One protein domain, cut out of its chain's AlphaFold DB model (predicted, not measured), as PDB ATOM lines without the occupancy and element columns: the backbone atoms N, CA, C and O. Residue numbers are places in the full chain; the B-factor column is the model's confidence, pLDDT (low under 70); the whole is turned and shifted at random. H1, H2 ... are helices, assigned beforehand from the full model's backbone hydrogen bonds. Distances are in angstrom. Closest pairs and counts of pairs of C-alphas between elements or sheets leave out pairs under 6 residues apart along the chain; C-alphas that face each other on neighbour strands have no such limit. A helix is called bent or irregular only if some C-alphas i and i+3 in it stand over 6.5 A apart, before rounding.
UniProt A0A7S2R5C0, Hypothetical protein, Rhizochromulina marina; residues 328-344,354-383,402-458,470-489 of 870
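What this domain is: This is residues 328 to 344, 354 to 383, 402 to 458 and 470 to 489 of the 870 residues of the protein "Hypothetical protein" of Rhizochromulina marina (UniProt A0A7S2R5C0). Two side-by-side pairs of helices, H2 with H5 and H3 with H6, make two slanted layers that cross at an angle, while H1 packs on H2 and H3 along one edge. Short H4 packs on H5 at residues 438 to 443. The printed part has 124 residues with six named helices, in the order H1 to H6, and no named strand: the class is all helix. It is compact, with a radius of gyration of the C-alphas of 14.8 A and spans of 46 by 31 by 23 A.

Where its parts are: Find C-alpha 354 at (98.214, 79.724, 183.560); from there H2, residues 354 to 375, the longest helix, runs 32.0 A. H5, residues 436 to 450, covers 21.2 A. H1, residues 329 to 340, begins at C-alpha 329 (99.474, 88.347, 156.706) and covers 16.2 A. H3 is residues 406 to 417, 17.4 A, and H4 residues 420 to 427, 10.5 A. H6, residues 475 to 487, covers 19.3 A and ends at C-alpha 487 (87.882, 102.487, 166.961); it is irregular, with C-alphas 479 and 482 7.3 A apart.

How they stand to each other: Start at H2: it touches H5 at a shallow tilt of 23 degrees, the same way, with Thr 361 and Met 438 the closest C-alphas at 4.7 A. H1, H2 and H3 form an up and down bundle, each helix running against the one before it. H1 touches H2 at a steep tilt of 40 degrees, closest at C-alphas 339 and 360, 4.3 A. With residues 371 to 375 alone, H2 touches H3 at 36 degrees, only just steep; C-alphas 374 and 406 are closest, 4.7 A. H3 touches H6 at a shallow tilt of 22 degrees, closest at C-alphas 408 and 479, 5.3 A. H4 touches H5, closest at C-alphas 426 and 439, 5.8 A. H5 and H6 only just touch, with 3 pairs of C-alphas within 8 A, closest at 450 and 484, 6.7 A. H4 and H6 are apart. In H1, H4 and H5 every O i to N i+4 pair is within hydrogen-bond range; in H2 17 of 18 are, in H3 7 of 8, in H6 6 of 9.

The domain as a whole: The C-alphas of Gly 354 and Gly 470 are the two farthest apart, 48.6 A. Look for three cuts: C-alphas 344 and 354 are 17.8 A apart, 383 and 402 14.0 A, 458 and 470 13.9 A. Of the links printed whole, H3 to H4 is tight and H4 to H5 short. The mean pLDDT of the printed part is 73.5; 47 residues are under 70, among them 377 to 383, 426 to 434 and 470 to 477.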
ATOM      1  N   THR A 328     104.316  88.816 157.483       89.19
ATOM      2  CA  THR A 328     103.316  88.263 156.557       89.19
ATOM      3  C   THR A 328     101.901  88.325 157.137       89.19
ATOM      4  O   THR A 328     101.705  88.357 158.354       89.19
ATOM      5  N   GLU A 329     100.881  88.346 156.265       87.31
ATOM      6  CA  GLU A 329      99.474  88.347 156.706       87.31
ATOM      7  C   GLU A 329      99.158  87.072 157.495       87.31
ATOM      8  O   GLU A 329      98.462  87.136 158.502       87.31
ATOM      9  N   GLU A 330      99.714  85.931 157.076       89.69
ATOM     10  CA  GLU A 330      99.546  84.653 157.765       89.69
ATOM     11  C   GLU A 330     100.042  84.726 159.211       89.69
ATOM     12  O   GLU A 330      99.264  84.481 160.130       89.69
ATOM     13  N   VAL A 331     101.299  85.129 159.432       93.19
ATOM     14  CA  VAL A 331     101.872  85.236 160.783       93.19
ATOM     15  C   VAL A 331     101.064  86.218 161.634       93.19
ATOM     16  O   VAL A 331     100.704  85.899 162.766       93.19
ATOM     17  N   ALA A 332     100.715  87.383 161.081       92.12
ATOM     18  CA  ALA A 332      99.949  88.400 161.796       92.12
ATOM     19  C   ALA A 332      98.556  87.907 162.223       92.12
ATOM     20  O   ALA A 332      98.159  88.113 163.371       92.12
ATOM     21  N   VAL A 333      97.823  87.233 161.327       88.44
ATOM     22  CA  VAL A 333      96.502  86.661 161.632       88.44
ATOM     23  C   VAL A 333      96.622  85.566 162.687       88.44
ATOM     24  O   VAL A 333      95.865  85.584 163.650       88.44
ATOM     25  N   ARG A 334      97.607  84.662 162.584       91.38
ATOM     26  CA  ARG A 334      97.793  83.595 163.584       91.38
ATOM     27  C   ARG A 334      98.131  84.143 164.967       91.38
ATOM     28  O   ARG A 334      97.570  83.676 165.956       91.38
ATOM     29  N   LEU A 335      99.003  85.148 165.051       93.31
ATOM     30  CA  LEU A 335      99.318  85.812 166.318       93.31
ATOM     31  C   LEU A 335      98.095  86.530 166.903       93.31
ATOM     32  O   LEU A 335      97.878  86.457 168.114       93.31
ATOM     33  N   LEU A 336      97.280  87.181 166.064       88.44
ATOM     34  CA  LEU A 336      96.027  87.804 166.496       88.44
ATOM     35  C   LEU A 336      95.035  86.762 167.020       88.44
ATOM     36  O   LEU A 336      94.467  86.955 168.099       88.44
ATOM     37  N   ASP A 337      94.861  85.655 166.300       86.62
ATOM     38  CA  ASP A 337      93.998  84.552 166.709       86.62
ATOM     39  C   ASP A 337      94.443  84.032 168.074       86.62
ATOM     40  O   ASP A 337      93.633  84.020 168.995       86.62
ATOM     41  N   ILE A 338      95.734  83.697 168.239       89.12
ATOM     42  CA  ILE A 338      96.321  83.245 169.513       89.12
ATOM     43  C   ILE A 338      96.063  84.269 170.621       89.12
ATOM     44  O   ILE A 338      95.502  83.911 171.651       89.12
ATOM     45  N   ALA A 339      96.403  85.543 170.418       87.19
ATOM     46  CA  ALA A 339      96.233  86.586 171.432       87.19
ATOM     47  C   ALA A 339      94.765  86.751 171.876       87.19
ATOM     48  O   ALA A 339      94.486  87.059 173.038       87.19
ATOM     49  N   THR A 340      93.813  86.516 170.974       80.38
ATOM     50  CA  THR A 340      92.380  86.735 171.215       80.38
ATOM     51  C   THR A 340      91.590  85.464 171.555       80.38
ATOM     52  O   THR A 340      90.402  85.572 171.883       80.38
ATOM     53  N   ARG A 341      92.229  84.277 171.587       76.00
ATOM     54  CA  ARG A 341      91.589  83.019 172.031       76.00
ATOM     55  C   ARG A 341      90.948  83.198 173.414       76.00
ATOM     56  O   ARG A 341      91.498  83.861 174.292       76.00
ATOM     57  N   GLY A 342      89.746  82.648 173.601       59.12
ATOM     58  CA  GLY A 342      89.009  82.730 174.871       59.12
ATOM     59  C   GLY A 342      88.278  84.055 175.141       59.12
ATOM     60  O   GLY A 342      87.711  84.221 176.216       59.12
ATOM     61  N   ALA A 343      88.223  84.997 174.188       49.56
ATOM     62  CA  ALA A 343      87.407  86.210 174.328       49.56
ATOM     63  C   ALA A 343      85.885  85.963 174.187       49.56
ATOM     64  O   ALA A 343      85.110  86.911 174.323       49.56
ATOM     65  N   SER A 344      85.436  84.727 173.911       36.78
ATOM     66  CA  SER A 344      84.014  84.359 173.828       36.78
ATOM     67  C   SER A 344      83.447  83.993 175.211       36.78
ATOM     68  O   SER A 344      84.025  83.145 175.887       36.78
ATOM     69  N   GLY A 354      97.329  78.550 183.593       49.84
ATOM     70  CA  GLY A 354      98.214  79.724 183.560       49.84
ATOM     71  C   GLY A 354      99.198  79.733 182.375       49.84
ATOM     72  O   GLY A 354      99.756  80.786 182.069       49.84
ATOM     73  N   ALA A 355      99.379  78.598 181.688       51.59
ATOM     74  CA  ALA A 355     100.199  78.491 180.482       51.59
ATOM     75  C   ALA A 355      99.516  79.111 179.246       51.59
ATOM     76  O   ALA A 355     100.186  79.806 178.482       51.59
ATOM     77  N   ASP A 356      98.187  78.984 179.108       66.62
ATOM     78  CA  ASP A 356      97.426  79.597 178.001       66.62
ATOM     79  C   ASP A 356      97.510  81.135 178.063       66.62
ATOM     80  O   ASP A 356      97.792  81.814 177.077       66.62
ATOM     81  N   GLY A 357      97.418  81.716 179.265       79.00
ATOM     82  CA  GLY A 357      97.595  83.162 179.458       79.00
ATOM     83  C   GLY A 357      98.993  83.684 179.080       79.00
ATOM     84  O   GLY A 357      99.128  84.818 178.603       79.00
ATOM     85  N   SER A 358     100.035  82.867 179.264       86.88
ATOM     86  CA  SER A 358     101.427  83.216 178.945       86.88
ATOM     87  C   SER A 358     101.661  83.248 177.430       86.88
ATOM     88  O   SER A 358     102.163  84.248 176.909       86.88
ATOM     89  N   LEU A 359     101.195  82.220 176.709       90.94
ATOM     90  CA  LEU A 359     101.238  82.161 175.243       90.94
ATOM     91  C   LEU A 359     100.493  83.344 174.612       90.94
ATOM     92  O   LEU A 359     101.040  84.042 173.756       90.94
ATOM     93  N   ARG A 360      99.270  83.624 175.079       89.88
ATOM     94  CA  ARG A 360      98.463  84.763 174.610       89.88
ATOM     95  C   ARG A 360      99.177  86.101 174.795       89.88
ATOM     96  O   ARG A 360      99.124  86.957 173.914       89.88
ATOM     97  N   THR A 361      99.869  86.267 175.921       90.75
ATOM     98  CA  THR A 361     100.671  87.464 176.203       90.75
ATOM     99  C   THR A 361     101.838  87.588 175.223       90.75
ATOM    100  O   THR A 361     102.014  88.649 174.629       90.75
ATOM    101  N   THR A 362     102.601  86.511 175.008       93.50
ATOM    102  CA  THR A 362     103.710  86.480 174.040       93.50
ATOM    103  C   THR A 362     103.232  86.789 172.620       93.50
ATOM    104  O   THR A 362     103.836  87.620 171.943       93.50
ATOM    105  N   ALA A 363     102.116  86.201 172.182       93.69
ATOM    106  CA  ALA A 363     101.545  86.468 170.864       93.69
ATOM    107  C   ALA A 363     101.104  87.933 170.701       93.69
ATOM    108  O   ALA A 363     101.374  88.545 169.665       93.69
ATOM    109  N   ALA A 364     100.495  88.527 171.734       92.19
ATOM    110  CA  ALA A 364     100.137  89.944 171.730       92.19
ATOM    111  C   ALA A 364     101.381  90.846 171.630       92.19
ATOM    112  O   ALA A 364     101.387  91.791 170.840       92.19
ATOM    113  N   CYS A 365     102.446  90.548 172.384       93.31
ATOM    114  CA  CYS A 365     103.716  91.277 172.314       93.31
ATOM    115  C   CYS A 365     104.355  91.177 170.919       93.31
ATOM    116  O   CYS A 365     104.731  92.203 170.352       93.31
ATOM    117  N   ALA A 366     104.403  89.977 170.330       95.50
ATOM    118  CA  ALA A 366     104.908  89.772 168.973       95.50
ATOM    119  C   ALA A 366     104.117  90.590 167.940       95.50
ATOM    120  O   ALA A 366     104.705  91.296 167.121       95.50
ATOM    121  N   LEU A 367     102.782  90.569 168.022       93.75
ATOM    122  CA  LEU A 367     101.916  91.339 167.127       93.75
ATOM    123  C   LEU A 367     102.091  92.857 167.306       93.75
ATOM    124  O   LEU A 367     102.127  93.599 166.325       93.75
ATOM    125  N   SER A 368     102.273  93.324 168.544       92.81
ATOM    126  CA  SER A 368     102.586  94.725 168.841       92.81
ATOM    127  C   SER A 368     103.905  95.170 168.208       92.81
ATOM    128  O   SER A 368     103.970  96.261 167.635       92.81
ATOM    129  N   HIS A 369     104.960  94.357 168.293       93.50
ATOM    130  CA  HIS A 369     106.236  94.662 167.641       93.50
ATOM    131  C   HIS A 369     106.113  94.628 166.115       93.50
ATOM    132  O   HIS A 369     106.672  95.494 165.442       93.50
ATOM    133  N   LEU A 370     105.307  93.708 165.575       93.00
ATOM    134  CA  LEU A 370     105.019  93.650 164.145       93.00
ATOM    135  C   LEU A 370     104.325  94.929 163.656       93.00
ATOM    136  O   LEU A 370     104.718  95.493 162.639       93.00
ATOM    137  N   PHE A 371     103.328  95.433 164.387       90.44
ATOM    138  CA  PHE A 371     102.634  96.674 164.021       90.44
ATOM    139  C   PHE A 371     103.570  97.879 164.061       90.44
ATOM    140  O   PHE A 371     103.535  98.701 163.147       90.44
ATOM    141  N   ARG A 372     104.449  97.964 165.068       89.44
ATOM    142  CA  ARG A 372     105.499  98.992 165.110       89.44
ATOM    143  C   ARG A 372     106.386  98.918 163.871       89.44
ATOM    144  O   ARG A 372     106.612  99.942 163.230       89.44
ATOM    145  N   PHE A 373     106.873  97.723 163.540       88.62
ATOM    146  CA  PHE A 373     107.724  97.505 162.376       88.62
ATOM    147  C   PHE A 373     107.032  97.946 161.075       88.62
ATOM    148  O   PHE A 373     107.637  98.632 160.258       88.62
ATOM    149  N   LEU A 374     105.749  97.616 160.914       86.69
ATOM    150  CA  LEU A 374     104.976  97.912 159.706       86.69
ATOM    151  C   LEU A 374     104.524  99.373 159.571       86.69
ATOM    152  O   LEU A 374     104.266  99.808 158.448       86.69
ATOM    153  N   LEU A 375     104.349 100.094 160.684       83.25
ATOM    154  CA  LEU A 375     103.716 101.422 160.699       83.25
ATOM    155  C   LEU A 375     104.651 102.569 161.099       83.25
ATOM    156  O   LEU A 375     104.367 103.708 160.736       83.25
ATOM    157  N   VAL A 376     105.721 102.299 161.853       77.19
ATOM    158  CA  VAL A 376     106.553 103.349 162.469       77.19
ATOM    159  C   VAL A 376     108.027 103.275 162.069       77.19
ATOM    160  O   VAL A 376     108.689 104.309 162.010       77.19
ATOM    161  N   SER A 377     108.567 102.089 161.779       66.25
ATOM    162  CA  SER A 377     109.978 101.972 161.389       66.25
ATOM    163  C   SER A 377     110.222 102.560 159.984       66.25
ATOM    164  O   SER A 377     109.504 102.196 159.056       66.25
ATOM    165  N   PRO A 378     111.256 103.403 159.778       48.19
ATOM    166  CA  PRO A 378     111.497 104.153 158.531       48.19
ATOM    167  C   PRO A 378     111.824 103.287 157.298       48.19
ATOM    168  O   PRO A 378     111.884 103.798 156.185       48.19
ATOM    169  N   HIS A 379     111.986 101.974 157.468       49.09
ATOM    170  CA  HIS A 379     112.181 101.004 156.386       49.09
ATOM    171  C   HIS A 379     110.862 100.322 155.993       49.09
ATOM    172  O   HIS A 379     110.800  99.093 155.884       49.09
ATOM    173  N   THR A 380     109.780 101.086 155.825       42.78
ATOM    174  CA  THR A 380     108.494 100.551 155.354       42.78
ATOM    175  C   THR A 380     108.588 100.127 153.887       42.78
ATOM    176  O   THR A 380     108.141 100.861 153.016       42.78
ATOM    177  N   LEU A 381     109.129  98.924 153.656       44.78
ATOM    178  CA  LEU A 381     109.311  98.230 152.374       44.78
ATOM    179  C   LEU A 381     110.147  99.010 151.335       44.78
ATOM    180  O   LEU A 381     109.994 100.217 151.175       44.78
ATOM    181  N   PRO A 382     111.053  98.340 150.603       34.28
ATOM    182  CA  PRO A 382     111.811  99.005 149.555       34.28
ATOM    183  C   PRO A 382     110.871  99.645 148.523       34.28
ATOM    184  O   PRO A 382     109.900  99.028 148.079       34.28
ATOM    185  N   GLY A 383     111.174 100.887 148.132       36.00
ATOM    186  CA  GLY A 383     110.649 101.465 146.899       36.00
ATOM    187  C   GLY A 383     111.045 100.609 145.683       36.00
ATOM    188  O   GLY A 383     111.896  99.723 145.804       36.00
ATOM    189  N   LEU A 402     103.354  89.707 147.283       37.72
ATOM    190  CA  LEU A 402     102.214  90.387 147.897       37.72
ATOM    191  C   LEU A 402     102.527  91.880 148.012       37.72
ATOM    192  O   LEU A 402     102.938  92.344 149.071       37.72
ATOM    193  N   GLY A 403     102.307  92.635 146.930       39.38
ATOM    194  CA  GLY A 403     102.473  94.097 146.813       39.38
ATOM    195  C   GLY A 403     101.578  94.947 147.735       39.38
ATOM    196  O   GLY A 403     100.954  95.928 147.321       39.38
ATOM    197  N   THR A 404     101.460  94.568 149.002       54.00
ATOM    198  CA  THR A 404     100.681  95.245 150.025       54.00
ATOM    199  C   THR A 404     101.603  95.989 150.968       54.00
ATOM    200  O   THR A 404     102.357  95.386 151.723       54.00
ATOM    201  N   THR A 405     101.504  97.316 150.942       69.69
ATOM    202  CA  THR A 405     102.162  98.198 151.908       69.69
ATOM    203  C   THR A 405     101.799  97.787 153.343       69.69
ATOM    204  O   THR A 405     100.674  97.341 153.589       69.69
ATOM    205  N   GLY A 406     102.720  97.952 154.302       80.75
ATOM    206  CA  GLY A 406     102.505  97.585 155.714       80.75
ATOM    207  C   GLY A 406     101.148  98.027 156.298       80.75
ATOM    208  O   GLY A 406     100.441  97.195 156.873       80.75
ATOM    209  N   PRO A 407     100.685  99.268 156.044       82.94
ATOM    210  CA  PRO A 407      99.353  99.731 156.444       82.94
ATOM    211  C   PRO A 407      98.179  98.899 155.897       82.94
ATOM    212  O   PRO A 407      97.218  98.642 156.621       82.94
ATOM    213  N   LYS A 408      98.245  98.421 154.644       83.31
ATOM    214  CA  LYS A 408      97.205  97.553 154.051       83.31
ATOM    215  C   LYS A 408      97.182  96.167 154.693       83.31
ATOM    216  O   LYS A 408      96.125  95.544 154.774       83.31
ATOM    217  N   LEU A 409      98.340  95.657 155.110       85.62
ATOM    218  CA  LEU A 409      98.429  94.389 155.830       85.62
ATOM    219  C   LEU A 409      97.780  94.510 157.211       85.62
ATOM    220  O   LEU A 409      96.893  93.720 157.523       85.62
ATOM    221  N   VAL A 410      98.118  95.551 157.977       87.62
ATOM    222  CA  VAL A 410      97.480  95.829 159.276       87.62
ATOM    223  C   VAL A 410      95.964  96.000 159.127       87.62
ATOM    224  O   VAL A 410      95.204  95.418 159.902       87.62
ATOM    225  N   ALA A 411      95.511  96.729 158.103       85.50
ATOM    226  CA  ALA A 411      94.086  96.924 157.847       85.50
ATOM    227  C   ALA A 411      93.338  95.602 157.592       85.50
ATOM    228  O   ALA A 411      92.247  95.404 158.123       85.50
ATOM    229  N   ARG A 412      93.930  94.673 156.827       85.56
ATOM    230  CA  ARG A 412      93.352  93.338 156.586       85.56
ATOM    231  C   ARG A 412      93.312  92.484 157.849       85.56
ATOM    232  O   ARG A 412      92.288  91.861 158.117       85.56
ATOM    233  N   VAL A 413      94.395  92.477 158.626       85.56
ATOM    234  CA  VAL A 413      94.497  91.708 159.879       85.56
ATOM    235  C   VAL A 413      93.420  92.159 160.869       85.56
ATOM    236  O   VAL A 413      92.647  91.338 161.359       85.56
ATOM    237  N   LEU A 414      93.301  93.469 161.100       82.81
ATOM    238  CA  LEU A 414      92.285  94.022 161.998       82.81
ATOM    239  C   LEU A 414      90.867  93.919 161.425       82.81
ATOM    240  O   LEU A 414      89.926  93.692 162.180       82.81
ATOM    241  N   GLY A 415      90.704  94.013 160.102       77.94
ATOM    242  CA  GLY A 415      89.413  93.841 159.436       77.94
ATOM    243  C   GLY A 415      88.787  92.454 159.634       77.94
ATOM    244  O   GLY A 415      87.565  92.342 159.610       77.94
ATOM    245  N   ARG A 416      89.592  91.409 159.881       71.88
ATOM    246  CA  ARG A 416      89.096  90.052 160.187       71.88
ATOM    247  C   ARG A 416      88.625  89.885 161.635       71.88
ATOM    248  O   ARG A 416      87.687  89.134 161.874       71.88
ATOM    249  N   GLY A 417      89.272  90.562 162.587       62.94
ATOM    250  CA  GLY A 417      88.992  90.427 164.026       62.94
ATOM    251  C   GLY A 417      88.087  91.514 164.622       62.94
ATOM    252  O   GLY A 417      87.530  91.321 165.703       62.94
ATOM    253  N   GLY A 418      87.931  92.651 163.936       66.75
ATOM    254  CA  GLY A 418      87.257  93.846 164.452       66.75
ATOM    255  C   GLY A 418      87.968  94.479 165.665       66.75
ATOM    256  O   GLY A 418      88.970  93.959 166.160       66.75
ATOM    257  N   PRO A 419      87.460  95.606 166.198       67.88
ATOM    258  CA  PRO A 419      88.037  96.267 167.374       67.88
ATOM    259  C   PRO A 419      87.635  95.592 168.698       67.88
ATOM    260  O   PRO A 419      88.242  95.850 169.737       67.88
ATOM    261  N   GLU A 420      86.603  94.743 168.690       68.44
ATOM    262  CA  GLU A 420      85.980  94.165 169.889       68.44
ATOM    263  C   GLU A 420      86.960  93.363 170.774       68.44
ATOM    264  O   GLU A 420      86.949  93.574 171.991       68.44
ATOM    265  N   PRO A 421      87.850  92.501 170.236       68.12
ATOM    266  CA  PRO A 421      88.822  91.782 171.059       68.12
ATOM    267  C   PRO A 421      89.803  92.730 171.758       68.12
ATOM    268  O   PRO A 421      90.106  92.556 172.936       68.12
ATOM    269  N   ILE A 422      90.236  93.778 171.055       70.06
ATOM    270  CA  ILE A 422      91.146  94.805 171.574       70.06
ATOM    271  C   ILE A 422      90.463  95.567 172.719       70.06
ATOM    272  O   ILE A 422      91.050  95.742 173.785       70.06
ATOM    273  N   CYS A 423      89.192  95.946 172.545       67.25
ATOM    274  CA  CYS A 423      88.406  96.631 173.575       67.25
ATOM    275  C   CYS A 423      88.251  95.782 174.839       67.25
ATOM    276  O   CYS A 423      88.517  96.266 175.936       67.25
ATOM    277  N   ARG A 424      87.877  94.503 174.694       69.31
ATOM    278  CA  ARG A 424      87.705  93.585 175.833       69.31
ATOM    279  C   ARG A 424      88.992  93.427 176.640       69.31
ATOM    280  O   ARG A 424      88.944  93.428 177.871       69.31
ATOM    281  N   VAL A 425      90.138  93.327 175.966       70.75
ATOM    282  CA  VAL A 425      91.440  93.196 176.635       70.75
ATOM    283  C   VAL A 425      91.840  94.498 177.343       70.75
ATOM    284  O   VAL A 425      92.359  94.445 178.457       70.75
ATOM    285  N   ILE A 426      91.538  95.666 176.763       68.88
ATOM    286  CA  ILE A 426      91.777  96.977 177.396       68.88
ATOM    287  C   ILE A 426      90.845  97.218 178.606       68.88
ATOM    288  O   ILE A 426      91.272  97.831 179.590       68.88
ATOM    289  N   GLU A 427      89.592  96.744 178.565       62.19
ATOM    290  CA  GLU A 427      88.600  96.866 179.653       62.19
ATOM    291  C   GLU A 427      88.915  95.961 180.863       62.19
ATOM    292  O   GLU A 427      88.656  96.343 182.011       62.19
ATOM    293  N   GLY A 428      89.456  94.760 180.619       59.53
ATOM    294  CA  GLY A 428      89.599  93.678 181.605       59.53
ATOM    295  C   GLY A 428      90.675  93.871 182.682       59.53
ATOM    296  O   GLY A 428      90.833  92.994 183.532       59.53
ATOM    297  N   GLY A 429      91.387  95.003 182.670       47.78
ATOM    298  CA  GLY A 429      92.690  95.244 183.310       47.78
ATOM    299  C   GLY A 429      92.825  95.154 184.839       47.78
ATOM    300  O   GLY A 429      93.752  95.753 185.366       47.78
ATOM    301  N   VAL A 430      91.954  94.446 185.567       36.81
ATOM    302  CA  VAL A 430      92.118  94.166 187.016       36.81
ATOM    303  C   VAL A 430      91.614  92.771 187.414       36.81
ATOM    304  O   VAL A 430      92.054  92.211 188.416       36.81
ATOM    305  N   VAL A 431      90.714  92.154 186.645       35.31
ATOM    306  CA  VAL A 431      90.102  90.879 187.043       35.31
ATOM    307  C   VAL A 431      90.898  89.737 186.436       35.31
ATOM    308  O   VAL A 431      90.501  89.274 185.384       35.31
ATOM    309  N   GLY A 432      92.020  89.336 187.052       42.84
ATOM    310  CA  GLY A 432      92.687  88.012 186.976       42.84
ATOM    311  C   GLY A 432      92.818  87.247 185.639       42.84
ATOM    312  O   GLY A 432      93.237  86.096 185.657       42.84
ATOM    313  N   VAL A 433      92.449  87.831 184.501       51.66
ATOM    314  CA  VAL A 433      92.210  87.161 183.212       51.66
ATOM    315  C   VAL A 433      93.151  87.714 182.134       51.66
ATOM    316  O   VAL A 433      93.372  87.050 181.126       51.66
ATOM    317  N   VAL A 434      93.754  88.894 182.345       66.62
ATOM    318  CA  VAL A 434      94.655  89.559 181.388       66.62
ATOM    319  C   VAL A 434      95.926  90.046 182.095       66.62
ATOM    320  O   VAL A 434      95.851  90.733 183.111       66.62
ATOM    321  N   SER A 435      97.095  89.697 181.546       78.75
ATOM    322  CA  SER A 435      98.413  90.163 182.006       78.75
ATOM    323  C   SER A 435      98.646  91.641 181.660       78.75
ATOM    324  O   SER A 435      98.283  92.080 180.570       78.75
ATOM    325  N   GLU A 436      99.326  92.402 182.526       81.00
ATOM    326  CA  GLU A 436      99.705  93.804 182.260       81.00
ATOM    327  C   GLU A 436     100.468  93.949 180.931       81.00
ATOM    328  O   GLU A 436     100.187  94.844 180.135       81.00
ATOM    329  N   LYS A 437     101.390  93.019 180.644       85.56
ATOM    330  CA  LYS A 437     102.148  93.000 179.380       85.56
ATOM    331  C   LYS A 437     101.241  92.859 178.161       85.56
ATOM    332  O   LYS A 437     101.473  93.503 177.143       85.56
ATOM    333  N   MET A 438     100.202  92.035 178.276       86.62
ATOM    334  CA  MET A 438      99.233  91.831 177.205       86.62
ATOM    335  C   MET A 438      98.447  93.121 176.965       86.62
ATOM    336  O   MET A 438      98.348  93.575 175.831       86.62
ATOM    337  N   GLN A 439      97.961  93.764 178.029       85.38
ATOM    338  CA  GLN A 439      97.260  95.043 177.917       85.38
ATOM    339  C   GLN A 439      98.132  96.128 177.265       85.38
ATOM    340  O   GLN A 439      97.663  96.835 176.372       85.38
ATOM    341  N   LEU A 440      99.405  96.229 177.660       88.81
ATOM    342  CA  LEU A 440     100.372  97.145 177.051       88.81
ATOM    343  C   LEU A 440     100.564  96.874 175.556       88.81
ATOM    344  O   LEU A 440     100.550  97.814 174.765       88.81
ATOM    345  N   ALA A 441     100.675  95.607 175.156       90.06
ATOM    346  CA  ALA A 441     100.792  95.237 173.751       90.06
ATOM    347  C   ALA A 441      99.569  95.689 172.929       90.06
ATOM    348  O   ALA A 441      99.723  96.257 171.849       90.06
ATOM    349  N   PHE A 442      98.350  95.525 173.453       88.69
ATOM    350  CA  PHE A 442      97.135  96.007 172.784       88.69
ATOM    351  C   PHE A 442      97.040  97.533 172.714       88.69
ATOM    352  O   PHE A 442      96.640  98.070 171.678       88.69
ATOM    353  N   LEU A 443      97.450  98.240 173.768       89.44
ATOM    354  CA  LEU A 443      97.533  99.702 173.749       89.44
ATOM    355  C   LEU A 443      98.567 100.197 172.731       89.44
ATOM    356  O   LEU A 443      98.311 101.165 172.021       89.44
ATOM    357  N   ASN A 444      99.706  99.516 172.608       90.25
ATOM    358  CA  ASN A 444     100.714  99.830 171.598       90.25
ATOM    359  C   ASN A 444     100.199  99.613 170.182       90.25
ATOM    360  O   ASN A 444     100.397 100.484 169.339       90.25
ATOM    361  N   MET A 445      99.511  98.498 169.925       89.25
ATOM    362  CA  MET A 445      98.869  98.254 168.633       89.25
ATOM    363  C   MET A 445      97.881  99.371 168.285       89.25
ATOM    364  O   MET A 445      97.941  99.909 167.182       89.25
ATOM    365  N   LEU A 446      97.024  99.767 169.234       88.81
ATOM    366  CA  LEU A 446      96.078 100.869 169.050       88.81
ATOM    367  C   LEU A 446      96.797 102.192 168.747       88.81
ATOM    368  O   LEU A 446      96.465 102.860 167.770       88.81
ATOM    369  N   ASN A 447      97.813 102.542 169.539       90.81
ATOM    370  CA  ASN A 447      98.604 103.753 169.329       90.81
ATOM    371  C   ASN A 447      99.293 103.740 167.955       90.81
ATOM    372  O   ASN A 447      99.234 104.741 167.252       90.81
ATOM    373  N   CYS A 448      99.865 102.608 167.526       88.19
ATOM    374  CA  CYS A 448     100.469 102.461 166.194       88.19
ATOM    375  C   CYS A 448      99.459 102.677 165.066       88.19
ATOM    376  O   CYS A 448      99.776 103.342 164.085       88.19
ATOM    377  N   VAL A 449      98.242 102.145 165.200       86.94
ATOM    378  CA  VAL A 449      97.189 102.303 164.187       86.94
ATOM    379  C   VAL A 449      96.728 103.756 164.079       86.94
ATOM    380  O   VAL A 449      96.447 104.225 162.975       86.94
ATOM    381  N   LEU A 450      96.629 104.476 165.197       85.19
ATOM    382  CA  LEU A 450      96.127 105.855 165.227       85.19
ATOM    383  C   LEU A 450      97.185 106.905 164.853       85.19
ATOM    384  O   LEU A 450      96.838 107.961 164.315       85.19
ATOM    385  N   TRP A 451      98.454 106.613 165.119       85.94
ATOM    386  CA  TRP A 451      99.568 107.526 164.890       85.94
ATOM    387  C   TRP A 451      99.852 107.772 163.402       85.94
ATOM    388  O   TRP A 451      99.660 106.892 162.557       85.94
ATOM    389  N   GLU A 452     100.314 108.982 163.088       76.19
ATOM    390  CA  GLU A 452     100.834 109.374 161.778       76.19
ATOM    391  C   GLU A 452     102.131 110.191 161.902       76.19
ATOM    392  O   GLU A 452     102.292 110.968 162.851       76.19
ATOM    393  N   PRO A 453     103.050 110.075 160.922       64.31
ATOM    394  CA  PRO A 453     104.241 110.914 160.864       64.31
ATOM    395  C   PRO A 453     103.843 112.393 160.758       64.31
ATOM    396  O   PRO A 453     103.235 112.804 159.773       64.31
ATOM    397  N   GLY A 454     104.181 113.185 161.777       59.09
ATOM    398  CA  GLY A 454     103.773 114.592 161.900       59.09
ATOM    399  C   GLY A 454     102.966 114.891 163.164       59.09
ATOM    400  O   GLY A 454     102.913 116.045 163.585       59.09
ATOM    401  N   ASP A 455     102.426 113.869 163.837       61.38
ATOM    402  CA  ASP A 455     101.763 114.039 165.133       61.38
ATOM    403  C   ASP A 455     102.750 114.557 166.195       61.38
ATOM    404  O   ASP A 455     103.544 113.807 166.773       61.38
ATOM    405  N   GLY A 456     102.681 115.858 166.483       49.94
ATOM    406  CA  GLY A 456     103.472 116.506 167.531       49.94
ATOM    407  C   GLY A 456     104.710 117.272 167.062       49.94
ATOM    408  O   GLY A 456     105.430 117.777 167.919       49.94
ATOM    409  N   TYR A 457     104.937 117.411 165.751       44.47
ATOM    410  CA  TYR A 457     105.821 118.454 165.224       44.47
ATOM    411  C   TYR A 457     104.982 119.684 164.892       44.47
ATOM    412  O   TYR A 457     104.225 119.659 163.925       44.47
ATOM    413  N   GLY A 458     105.155 120.767 165.652       43.44
ATOM    414  CA  GLY A 458     104.833 122.088 165.132       43.44
ATOM    415  C   GLY A 458     105.773 122.347 163.959       43.44
ATOM    416  O   GLY A 458     106.958 122.629 164.162       43.44
ATOM    417  N   GLY A 470      93.579 119.065 157.364       41.59
ATOM    418  CA  GLY A 470      94.321 119.722 156.275       41.59
ATOM    419  C   GLY A 470      95.472 118.957 155.614       41.59
ATOM    420  O   GLY A 470      96.116 119.517 154.736       41.59
ATOM    421  N   ALA A 471      95.755 117.699 155.965       42.22
ATOM    422  CA  ALA A 471      96.772 116.931 155.242       42.22
ATOM    423  C   ALA A 471      96.143 116.117 154.101       42.22
ATOM    424  O   ALA A 471      95.212 115.340 154.334       42.22
ATOM    425  N   ASP A 472      96.679 116.248 152.884       45.06
ATOM    426  CA  ASP A 472      96.455 115.280 151.810       45.06
ATOM    427  C   ASP A 472      96.656 113.870 152.372       45.06
ATOM    428  O   ASP A 472      97.742 113.529 152.847       45.06
ATOM    429  N   ALA A 473      95.594 113.057 152.366       53.28
ATOM    430  CA  ALA A 473      95.608 111.760 153.028       53.28
ATOM    431  C   ALA A 473      96.755 110.909 152.471       53.28
ATOM    432  O   ALA A 473      96.707 110.454 151.313       53.28
ATOM    433  N   SER A 474      97.766 110.686 153.315       62.09
ATOM    434  CA  SER A 474      98.881 109.792 153.038       62.09
ATOM    435  C   SER A 474      98.337 108.421 152.608       62.09
ATOM    436  O   SER A 474      97.257 108.002 153.046       62.09
ATOM    437  N   PRO A 475      99.046 107.676 151.742       60.59
ATOM    438  CA  PRO A 475      98.659 106.308 151.399       60.59
ATOM    439  C   PRO A 475      98.471 105.416 152.643       60.59
ATOM    440  O   PRO A 475      97.623 104.521 152.627       60.59
ATOM    441  N   THR A 476      99.190 105.698 153.735       63.28
ATOM    442  CA  THR A 476      99.007 105.065 155.052       63.28
ATOM    443  C   THR A 476      97.652 105.414 155.664       63.28
ATOM    444  O   THR A 476      96.917 104.518 156.084       63.28
ATOM    445  N   THR A 477      97.286 106.698 155.652       67.25
ATOM    446  CA  THR A 477      96.007 107.214 156.155       67.25
ATOM    447  C   THR A 477      94.834 106.538 155.456       67.25
ATOM    448  O   THR A 477      93.956 106.000 156.125       67.25
ATOM    449  N   ARG A 478      94.852 106.467 154.116       72.38
ATOM    450  CA  ARG A 478      93.751 105.867 153.338       72.38
ATOM    451  C   ARG A 478      93.567 104.376 153.609       72.38
ATOM    452  O   ARG A 478      92.438 103.900 153.629       72.38
ATOM    453  N   ALA A 479      94.659 103.634 153.800       75.75
ATOM    454  CA  ALA A 479      94.590 102.199 154.061       75.75
ATOM    455  C   ALA A 479      94.024 101.884 155.456       75.75
ATOM    456  O   ALA A 479      93.262 100.932 155.603       75.75
ATOM    457  N   LEU A 480      94.383 102.679 156.470       79.88
ATOM    458  CA  LEU A 480      93.974 102.453 157.860       79.88
ATOM    459  C   LEU A 480      92.649 103.122 158.232       79.88
ATOM    460  O   LEU A 480      92.041 102.729 159.225       79.88
ATOM    461  N   GLN A 481      92.179 104.098 157.456       81.69
ATOM    462  CA  GLN A 481      90.940 104.829 157.716       81.69
ATOM    463  C   GLN A 481      89.719 103.952 158.059       81.69
ATOM    464  O   GLN A 481      89.140 104.188 159.121       81.69
ATOM    465  N   PRO A 482      89.356 102.901 157.290       80.25
ATOM    466  CA  PRO A 482      88.184 102.080 157.618       80.25
ATOM    467  C   PRO A 482      88.324 101.336 158.951       80.25
ATOM    468  O   PRO A 482      87.328 101.001 159.586       80.25
ATOM    469  N   VAL A 483      89.554 101.062 159.388       79.94
ATOM    470  CA  VAL A 483      89.826 100.414 160.673       79.94
ATOM    471  C   VAL A 483      89.827 101.436 161.809       79.94
ATOM    472  O   VAL A 483      89.276 101.169 162.874       79.94
ATOM    473  N   ARG A 484      90.377 102.634 161.589       83.25
ATOM    474  CA  ARG A 484      90.329 103.744 162.558       83.25
ATOM    475  C   ARG A 484      88.895 104.144 162.891       83.25
ATOM    476  O   ARG A 484      88.579 104.328 164.061       83.25
ATOM    477  N   GLU A 485      88.021 104.176 161.888       80.62
ATOM    478  CA  GLU A 485      86.594 104.459 162.069       80.62
ATOM    479  C   GLU A 485      85.905 103.472 163.021       80.62
ATOM    480  O   GLU A 485      85.061 103.871 163.823       80.62
ATOM    481  N   GLN A 486      86.327 102.204 163.032       79.62
ATOM    482  CA  GLN A 486      85.806 101.201 163.967       79.62
ATOM    483  C   GLN A 486      86.232 101.477 165.422       79.62
ATOM    484  O   GLN A 486      85.499 101.150 166.358       79.62
ATOM    485  N   PHE A 487      87.393 102.109 165.631       78.19
ATOM    486  CA  PHE A 487      87.882 102.487 166.961       78.19
ATOM    487  C   PHE A 487      87.244 103.767 167.512       78.19
ATOM    488  O   PHE A 487      87.281 103.970 168.724       78.19
ATOM    489  N   PHE A 488      86.587 104.590 166.685       77.06
ATOM    490  CA  PHE A 488      85.845 105.774 167.150       77.06
ATOM    491  C   PHE A 488      84.502 105.440 167.817       77.06
ATOM    492  O   PHE A 488      83.691 106.328 168.071       77.06
ATOM    493  N   SER A 489      84.247 104.169 168.139       77.69
ATOM    494  CA  SER A 489      83.051 103.798 168.885       77.69
ATOM    495  C   SER A 489      83.074 104.377 170.303       77.69
ATOM    496  O   SER A 489      84.077 104.327 171.023       77.69
TER     497      SER A 489